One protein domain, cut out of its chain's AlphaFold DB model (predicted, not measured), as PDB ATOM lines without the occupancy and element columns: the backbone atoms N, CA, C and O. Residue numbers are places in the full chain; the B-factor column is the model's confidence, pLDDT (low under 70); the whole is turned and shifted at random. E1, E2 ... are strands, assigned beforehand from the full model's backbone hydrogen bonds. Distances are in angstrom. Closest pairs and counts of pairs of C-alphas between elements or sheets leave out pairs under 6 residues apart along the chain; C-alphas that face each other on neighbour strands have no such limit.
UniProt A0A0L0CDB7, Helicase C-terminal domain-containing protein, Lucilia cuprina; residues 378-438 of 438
ATOM      1  N   THR A 378      18.402  26.996  17.215       85.75
ATOM      2  CA  THR A 378      18.908  27.794  16.091       85.75
ATOM      3  C   THR A 378      18.152  29.118  15.978       85.75
ATOM      4  O   THR A 378      17.042  29.271  16.489       85.75
ATOM      5  N   ALA A 379      18.720  30.072  15.240       83.75
ATOM      6  CA  ALA A 379      18.036  31.318  14.897       83.75
ATOM      7  C   ALA A 379      16.918  31.138  13.846       83.75
ATOM      8  O   ALA A 379      16.295  32.122  13.464       83.75
ATOM      9  N   LEU A 380      16.682  29.914  13.357       88.56
ATOM     10  CA  LEU A 380      15.674  29.610  12.337       88.56
ATOM     11  C   LEU A 380      14.290  29.339  12.929       88.56
ATOM     12  O   LEU A 380      13.350  29.101  12.182       88.56
ATOM     13  N   ILE A 381      14.139  29.330  14.254       89.81
ATOM     14  CA  ILE A 381      12.854  29.053  14.893       89.81
ATOM     15  C   ILE A 381      12.527  30.103  15.949       89.81
ATOM     16  O   ILE A 381      13.342  30.459  16.797       89.81
ATOM     17  N   SER A 382      11.290  30.579  15.905       90.25
ATOM     18  CA  SER A 382      10.679  31.382  16.964       90.25
ATOM     19  C   SER A 382       9.420  30.698  17.472       90.25
ATOM     20  O   SER A 382       8.891  29.809  16.817       90.25
ATOM     21  N   TYR A 383       8.929  31.095  18.642       90.38
ATOM     22  CA  TYR A 383       7.739  30.494  19.242       90.38
ATOM     23  C   TYR A 383       6.676  31.556  19.501       90.38
ATOM     24  O   TYR A 383       6.987  32.666  19.940       90.38
ATOM     25  N   SER A 384       5.414  31.197  19.263       91.12
ATOM     26  CA  SER A 384       4.263  32.019  19.628       91.12
ATOM     27  C   SER A 384       4.156  32.213  21.146       91.12
ATOM     28  O   SER A 384       4.805  31.537  21.952       91.12
ATOM     29  N   LYS A 385       3.235  33.088  21.565       89.69
ATOM     30  CA  LYS A 385       2.746  33.069  22.951       89.69
ATOM     31  C   LYS A 385       2.116  31.697  23.267       89.69
ATOM     32  O   LYS A 385       1.615  31.050  22.343       89.69
ATOM     33  N   PRO A 386       2.127  31.256  24.543       89.75
ATOM     34  CA  PRO A 386       1.453  30.027  24.949       89.75
ATOM     35  C   PRO A 386      -0.008  30.010  24.497       89.75
ATOM     36  O   PRO A 386      -0.719  31.003  24.667       89.75
ATOM     37  N   LEU A 387      -0.443  28.885  23.937       91.00
ATOM     38  CA  LEU A 387      -1.820  28.680  23.507       91.00
ATOM     39  C   LEU A 387      -2.773  28.627  24.714       91.00
ATOM     40  O   LEU A 387      -2.396  28.216  25.811       91.00
ATOM     41  N   GLY A 388      -4.012  29.073  24.502       88.94
ATOM     42  CA  GLY A 388      -5.077  29.071  25.508       88.94
ATOM     43  C   GLY A 388      -6.020  27.865  25.407       88.94
ATOM     44  O   GLY A 388      -5.805  26.935  24.628       88.94
ATOM     45  N   GLY A 389      -7.096  27.890  26.199       88.31
ATOM     46  CA  GLY A 389      -8.162  26.882  26.159       88.31
ATOM     47  C   GLY A 389      -7.679  25.483  26.551       88.31
ATOM     48  O   GLY A 389      -7.021  25.313  27.575       88.31
ATOM     49  N   ALA A 390      -7.968  24.477  25.719       82.19
ATOM     50  CA  ALA A 390      -7.544  23.088  25.942       82.19
ATOM     51  C   ALA A 390      -6.012  22.913  26.045       82.19
ATOM     52  O   ALA A 390      -5.531  21.943  26.636       82.19
ATOM     53  N   TYR A 391      -5.255  23.876  25.514       84.69
ATOM     54  CA  TYR A 391      -3.795  23.900  25.489       84.69
ATOM     55  C   TYR A 391      -3.179  24.868  26.514       84.69
ATOM     56  O   TYR A 391      -1.980  25.151  26.447       84.69
ATOM     57  N   ALA A 392      -3.983  25.363  27.465       85.56
ATOM     58  CA  ALA A 392      -3.547  26.326  28.470       85.56
ATOM     59  C   ALA A 392      -2.334  25.830  29.290       85.56
ATOM     60  O   ALA A 392      -2.208  24.626  29.552       85.56
ATOM     61  N   PRO A 393      -1.452  26.748  29.742       86.38
ATOM     62  CA  PRO A 393      -0.302  26.414  30.572       86.38
ATOM     63  C   PRO A 393      -0.673  25.599  31.816       86.38
ATOM     64  O   PRO A 393      -1.548  25.993  32.585       86.38
ATOM     65  N   ARG A 394       0.038  24.494  32.052       88.62
ATOM     66  CA  ARG A 394      -0.115  23.652  33.247       88.62
ATOM     67  C   ARG A 394       1.126  23.756  34.116       88.62
ATOM     68  O   ARG A 394       2.232  23.547  33.625       88.62
ATOM     69  N   GLN A 395       0.956  24.066  35.398       89.62
ATOM     70  CA  GLN A 395       2.072  24.045  36.342       89.62
ATOM     71  C   GLN A 395       2.473  22.601  36.645       89.62
ATOM     72  O   GLN A 395       1.621  21.736  36.841       89.62
ATOM     73  N   LEU A 396       3.777  22.350  36.653       88.12
ATOM     74  CA  LEU A 396       4.374  21.077  37.022       88.12
ATOM     75  C   LEU A 396       4.835  21.135  38.491       88.12
ATOM     76  O   LEU A 396       5.187  22.211  38.980       88.12
ATOM     77  N   PRO A 397       4.899  19.990  39.198       85.25
ATOM     78  CA  PRO A 397       5.265  19.945  40.620       85.25
ATOM     79  C   PRO A 397       6.647  20.533  40.951       85.25
ATOM     80  O   PRO A 397       6.896  20.954  42.073       85.25
ATOM     81  N   ASN A 398       7.549  20.587  39.969       84.19
ATOM     82  CA  ASN A 398       8.905  21.127  40.092       84.19
ATOM     83  C   ASN A 398       8.990  22.658  39.909       84.19
ATOM     84  O   ASN A 398      10.089  23.190  39.763       84.19
ATOM     85  N   GLY A 399       7.854  23.367  39.863       83.81
ATOM     86  CA  GLY A 399       7.795  24.817  39.636       83.81
ATOM     87  C   GLY A 399       8.002  25.240  38.174       83.81
ATOM     88  O   GLY A 399       7.978  26.435  37.868       83.81
ATOM     89  N   ASN A 400       8.189  24.280  37.265       90.94
ATOM     90  CA  ASN A 400       8.170  24.532  35.828       90.94
ATOM     91  C   ASN A 400       6.728  24.611  35.333       90.94
ATOM     92  O   ASN A 400       5.812  24.088  35.961       90.94
ATOM     93  N   ARG A 401       6.527  25.183  34.147       89.06
ATOM     94  CA  ARG A 401       5.239  25.101  33.455       89.06
ATOM     95  C   ARG A 401       5.371  24.324  32.161       89.06
ATOM     96  O   ARG A 401       6.345  24.472  31.427       89.06
ATOM     97  N   GLN A 402       4.361  23.532  31.866       90.75
ATOM     98  CA  GLN A 402       4.145  22.937  30.564       90.75
ATOM     99  C   GLN A 402       3.262  23.877  29.745       90.75
ATOM    100  O   GLN A 402       2.193  24.276  30.203       90.75
ATOM    101  N   ILE A 403       3.685  24.202  28.528       91.00
ATOM    102  CA  ILE A 403       2.917  25.025  27.592       91.00
ATOM    103  C   ILE A 403       2.823  24.346  26.233       91.00
ATOM    104  O   ILE A 403       3.639  23.489  25.897       91.00
ATOM    105  N   PHE A 404       1.851  24.780  25.442       92.44
ATOM    106  CA  PHE A 404       1.834  24.536  24.008       92.44
ATOM    107  C   PHE A 404       2.106  25.847  23.284       92.44
ATOM    108  O   PHE A 404       1.550  26.883  23.648       92.44
ATOM    109  N   VAL A 405       2.965  25.799  22.277       91.06
ATOM    110  CA  VAL A 405       3.307  26.943  21.424       91.06
ATOM    111  C   VAL A 405       3.268  26.515  19.971       91.06
ATOM    112  O   VAL A 405       3.479  25.342  19.668       91.06
ATOM    113  N   VAL A 406       3.022  27.469  19.081       92.31
ATOM    114  CA  VAL A 406       3.191  27.295  17.639       92.31
ATOM    115  C   VAL A 406       4.617  27.724  17.303       92.31
ATOM    116  O   VAL A 406       4.954  28.897  17.504       92.31
ATOM    117  N   PRO A 407       5.493  26.800  16.878       92.56
ATOM    118  CA  PRO A 407       6.799  27.172  16.368       92.56
ATOM    119  C   PRO A 407       6.642  27.797  14.981       92.56
ATOM    120  O   PRO A 407       5.935  27.264  14.136       92.56
ATOM    121  N   HIS A 408       7.330  28.901  14.740       92.38
ATOM    122  CA  HIS A 408       7.410  29.564  13.449       92.38
ATOM    123  C   HIS A 408       8.814  29.360  12.886       92.38
ATOM    124  O   HIS A 408       9.789  29.832  13.488       92.38
ATOM    125  N   TYR A 409       8.912  28.636  11.771       91.56
ATOM    126  CA  TYR A 409      10.169  28.425  11.066       91.56
ATOM    127  C   TYR A 409      10.466  29.648  10.204       91.56
ATOM    128  O   TYR A 409       9.764  29.914   9.229       91.56
ATOM    129  N   GLN A 410      11.494  30.395  10.592       85.88
ATOM    130  CA  GLN A 410      11.909  31.626   9.943       85.88
ATOM    131  C   GLN A 410      12.647  31.325   8.648       85.88
ATOM    132  O   GLN A 410      13.487  30.428   8.566       85.88
ATOM    133  N   ASN A 411      12.361  32.141   7.644       71.19
ATOM    134  CA  ASN A 411      13.078  32.134   6.388       71.19
ATOM    135  C   ASN A 411      13.869  33.450   6.263       71.19
ATOM    136  O   ASN A 411      13.393  34.517   6.643       71.19
ATOM    137  N   THR A 412      15.109  33.366   5.779       58.03
ATOM    138  CA  THR A 412      15.998  34.515   5.554       58.03
ATOM    139  C   THR A 412      15.711  35.277   4.254       58.03
ATOM    140  O   THR A 412      16.334  36.309   4.010       58.03
ATOM    141  N   ALA A 413      14.796  34.795   3.408       57.59
ATOM    142  CA  ALA A 413      14.417  35.425   2.148       57.59
ATOM    143  C   ALA A 413      13.531  36.664   2.346       57.59
ATOM    144  O   ALA A 413      12.568  36.647   3.107       57.59
ATOM    145  N   SER A 414      13.780  37.717   1.563       53.31
ATOM    146  CA  SER A 414      13.074  39.005   1.671       53.31
ATOM    147  C   SER A 414      11.566  38.948   1.388       53.31
ATOM    148  O   SER A 414      10.840  39.846   1.800       53.31
ATOM    149  N   ASN A 415      11.095  37.926   0.665       59.53
ATOM    150  CA  ASN A 415       9.726  37.868   0.133       59.53
ATOM    151  C   ASN A 415       8.864  36.773   0.782       59.53
ATOM    152  O   ASN A 415       7.715  36.583   0.389       59.53
ATOM    153  N   PHE A 416       9.410  36.031   1.747       71.44
ATOM    154  CA  PHE A 416       8.699  34.961   2.433       71.44
ATOM    155  C   PHE A 416       9.209  34.860   3.869       71.44
ATOM    156  O   PHE A 416      10.341  34.448   4.092       71.44
ATOM    157  N   ASN A 417       8.362  35.216   4.837       77.38
ATOM    158  CA  ASN A 417       8.767  35.350   6.241       77.38
ATOM    159  C   ASN A 417       8.932  34.018   6.984       77.38
ATOM    160  O   ASN A 417       9.379  34.017   8.126       77.38
ATOM    161  N   GLY A 418       8.601  32.893   6.349       86.38
ATOM    162  CA  GLY A 418       8.583  31.590   6.998       86.38
ATOM    163  C   GLY A 418       7.200  30.957   6.983       86.38
ATOM    164  O   GLY A 418       6.302  31.398   6.265       86.38
ATOM    165  N   PHE A 419       7.035  29.902   7.770       89.94
ATOM    166  CA  PHE A 419       5.759  29.213   7.938       89.94
ATOM    167  C   PHE A 419       5.625  28.646   9.349       89.94
ATOM    168  O   PHE A 419       6.613  28.314  10.010       89.94
ATOM    169  N   ASP A 420       4.380  28.530   9.801       91.06
ATOM    170  CA  ASP A 420       4.065  27.928  11.089       91.06
ATOM    171  C   ASP A 420       4.185  26.403  11.020       91.06
ATOM    172  O   ASP A 420       3.816  25.754  10.040       91.06
ATOM    173  N   LEU A 421       4.711  25.830  12.096       91.69
ATOM    174  CA  LEU A 421       4.794  24.398  12.331       91.69
ATOM    175  C   LEU A 421       3.671  23.969  13.291       91.69
ATOM    176  O   LEU A 421       3.141  24.792  14.042       91.69
ATOM    177  N   PRO A 422       3.306  22.675  13.322       90.75
ATOM    178  CA  PRO A 422       2.285  22.172  14.229       90.75
ATOM    179  C   PRO A 422       2.596  22.505  15.697       90.75
ATOM    180  O   PRO A 422       3.770  22.482  16.088       90.75
ATOM    181  N   PRO A 423       1.568  22.758  16.534       90.38
ATOM    182  CA  PRO A 423       1.759  23.064  17.944       90.38
ATOM    183  C   PRO A 423       2.620  22.020  18.660       90.38
ATOM    184  O   PRO A 423       2.383  20.814  18.557       90.38
ATOM    185  N   GLN A 424       3.595  22.490  19.433       88.38
ATOM    186  CA  GLN A 424       4.482  21.641  20.217       88.38
ATOM    187  C   GLN A 424       4.323  21.893  21.708       88.38
ATOM    188  O   GLN A 424       4.165  23.025  22.171       88.38
ATOM    189  N   LYS A 425       4.405  20.800  22.465       88.69
ATOM    190  CA  LYS A 425       4.486  20.818  23.919       88.69
ATOM    191  C   LYS A 425       5.922  21.144  24.326       88.69
ATOM    192  O   LYS A 425       6.827  20.380  24.008       88.69
ATOM    193  N   LEU A 426       6.105  22.226  25.074       86.75
ATOM    194  CA  LEU A 426       7.385  22.618  25.662       86.75
ATOM    195  C   LEU A 426       7.272  22.710  27.181       86.75
ATOM    196  O   LEU A 426       6.198  22.970  27.736       86.75
ATOM    197  N   VAL A 427       8.404  22.526  27.853       88.19
ATOM    198  CA  VAL A 427       8.543  22.812  29.278       88.19
ATOM    199  C   VAL A 427       9.358  24.089  29.422       88.19
ATOM    200  O   VAL A 427      10.360  24.287  28.740       88.19
ATOM    201  N   GLN A 428       8.905  24.980  30.297       87.25
ATOM    202  CA  GLN A 428       9.615  26.209  30.610       87.25
ATOM    203  C   GLN A 428       9.989  26.253  32.081       87.25
ATOM    204  O   GLN A 428       9.158  25.992  32.956       87.25
ATOM    205  N   LYS A 429      11.228  26.671  32.333       88.81
ATOM    206  CA  LYS A 429      11.731  27.008  33.661       88.81
ATOM    207  C   LYS A 429      11.768  28.519  33.826       88.81
ATOM    208  O   LYS A 429      12.032  29.259  32.879       88.81
ATOM    209  N   ARG A 430      11.517  28.989  35.043       84.62
ATOM    210  CA  ARG A 430      11.654  30.405  35.385       84.62
ATOM    211  C   ARG A 430      13.110  30.698  35.766       84.62
ATOM    212  O   ARG A 430      13.606  30.150  36.744       84.62
ATOM    213  N   ILE A 431      13.786  31.550  34.997       86.06
ATOM    214  CA  ILE A 431      15.161  32.021  35.234       86.06
ATOM    215  C   ILE A 431      15.127  33.553  35.228       86.06
ATOM    216  O   ILE A 431      14.652  34.150  34.264       86.06
ATOM    217  N   ASN A 432      15.585  34.205  36.302       82.88
ATOM    218  CA  ASN A 432      15.591  35.673  36.440       82.88
ATOM    219  C   ASN A 432      14.238  36.328  36.091       82.88
ATOM    220  O   ASN A 432      14.166  37.271  35.307       82.88
ATOM    221  N   ASN A 433      13.143  35.781  36.632       81.31
ATOM    222  CA  ASN A 433      11.762  36.197  36.347       81.31
ATOM    223  C   ASN A 433      11.284  36.066  34.889       81.31
ATOM    224  O   ASN A 433      10.149  36.442  34.599       81.31
ATOM    225  N   LYS A 434      12.070  35.458  33.995       81.88
ATOM    226  CA  LYS A 434      11.672  35.142  32.619       81.88
ATOM    227  C   LYS A 434      11.477  33.640  32.449       81.88
ATOM    228  O   LYS A 434      12.184  32.834  33.047       81.88
ATOM    229  N   TRP A 435      10.494  33.258  31.644       79.12
ATOM    230  CA  TRP A 435      10.302  31.864  31.260       79.12
ATOM    231  C   TRP A 435      11.245  31.523  30.113       79.12
ATOM    232  O   TRP A 435      11.234  32.202  29.089       79.12
ATOM    233  N   VAL A 436      12.048  30.482  30.298       81.38
ATOM    234  CA  VAL A 436      13.019  29.994  29.318       81.38
ATOM    235  C   VAL A 436      12.656  28.555  28.974       81.38
ATOM    236  O   VAL A 436      12.364  27.766  29.875       81.38
ATOM    237  N   ASN A 437      12.629  28.234  27.679       80.25
ATOM    238  CA  ASN A 437      12.439  26.865  27.199       80.25
ATOM    239  C   ASN A 437      13.627  26.020  27.674       80.25
ATOM    240  O   ASN A 437      14.769  26.440  27.487       80.25
ATOM    241  N   ILE A 438      13.348  24.880  28.306       72.31
ATOM    242  CA  ILE A 438      14.370  23.930  28.768       72.31
ATOM    243  C   ILE A 438      14.363  22.648  27.954       72.31
ATOM    244  O   ILE A 438      13.278  22.288  27.436       72.31
TER     245      ILE A 438
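This is residues 378 to 438 of the 438 residues of the protein "Helicase C-terminal domain-containing protein" of Lucilia cuprina (UniProt A0A0L0CDB7). Two small antiparallel sheets, E2 - E5 - E6 and E1 - E3 - E4, sit end to end in a loose, flat strip, joined where E2 runs on into E3 at 51 degrees. Residues 394 to 395 of the long link pair with 401 to 402 of E2. The 61 printed residues are all strand in class, E1 to E6 in chain order, with under half in named elements; radius of gyration of the C-alphas 13.4 A, spans 44 by 28 by 14 A.

E5, residues 424 to 431, is 21.1 A long; E2, 401 to 405, 12.3 A; E6, 434 to 437, 9.9 A; E3, 407 to 410, 9.3 A; E4, 418 to 420, 7.1 A; E1, 381 to 383, 6.9 A. C-alpha 381 is at (12.854, 29.053, 14.893), C-alpha 437 at (12.439, 26.865, 27.199).

Inner strand E5 is staggered: 424 to 428 pair with E2, N 403 and O 426 2.9 A apart; 428 to 431 pair with E6, a hairpin, N 431 and O 434 2.8 A. E3 neighbours E1, N 408 and O 382 2.8 A, and E4, a hairpin, N 409 and O 419 2.9 A.

The farthest C-alphas, of Pro 397 and Asn 415, are 44.5 A apart. The printed part has no cut; E1 to E2 is a long link. Residues 412 to 415 have pLDDT under 70.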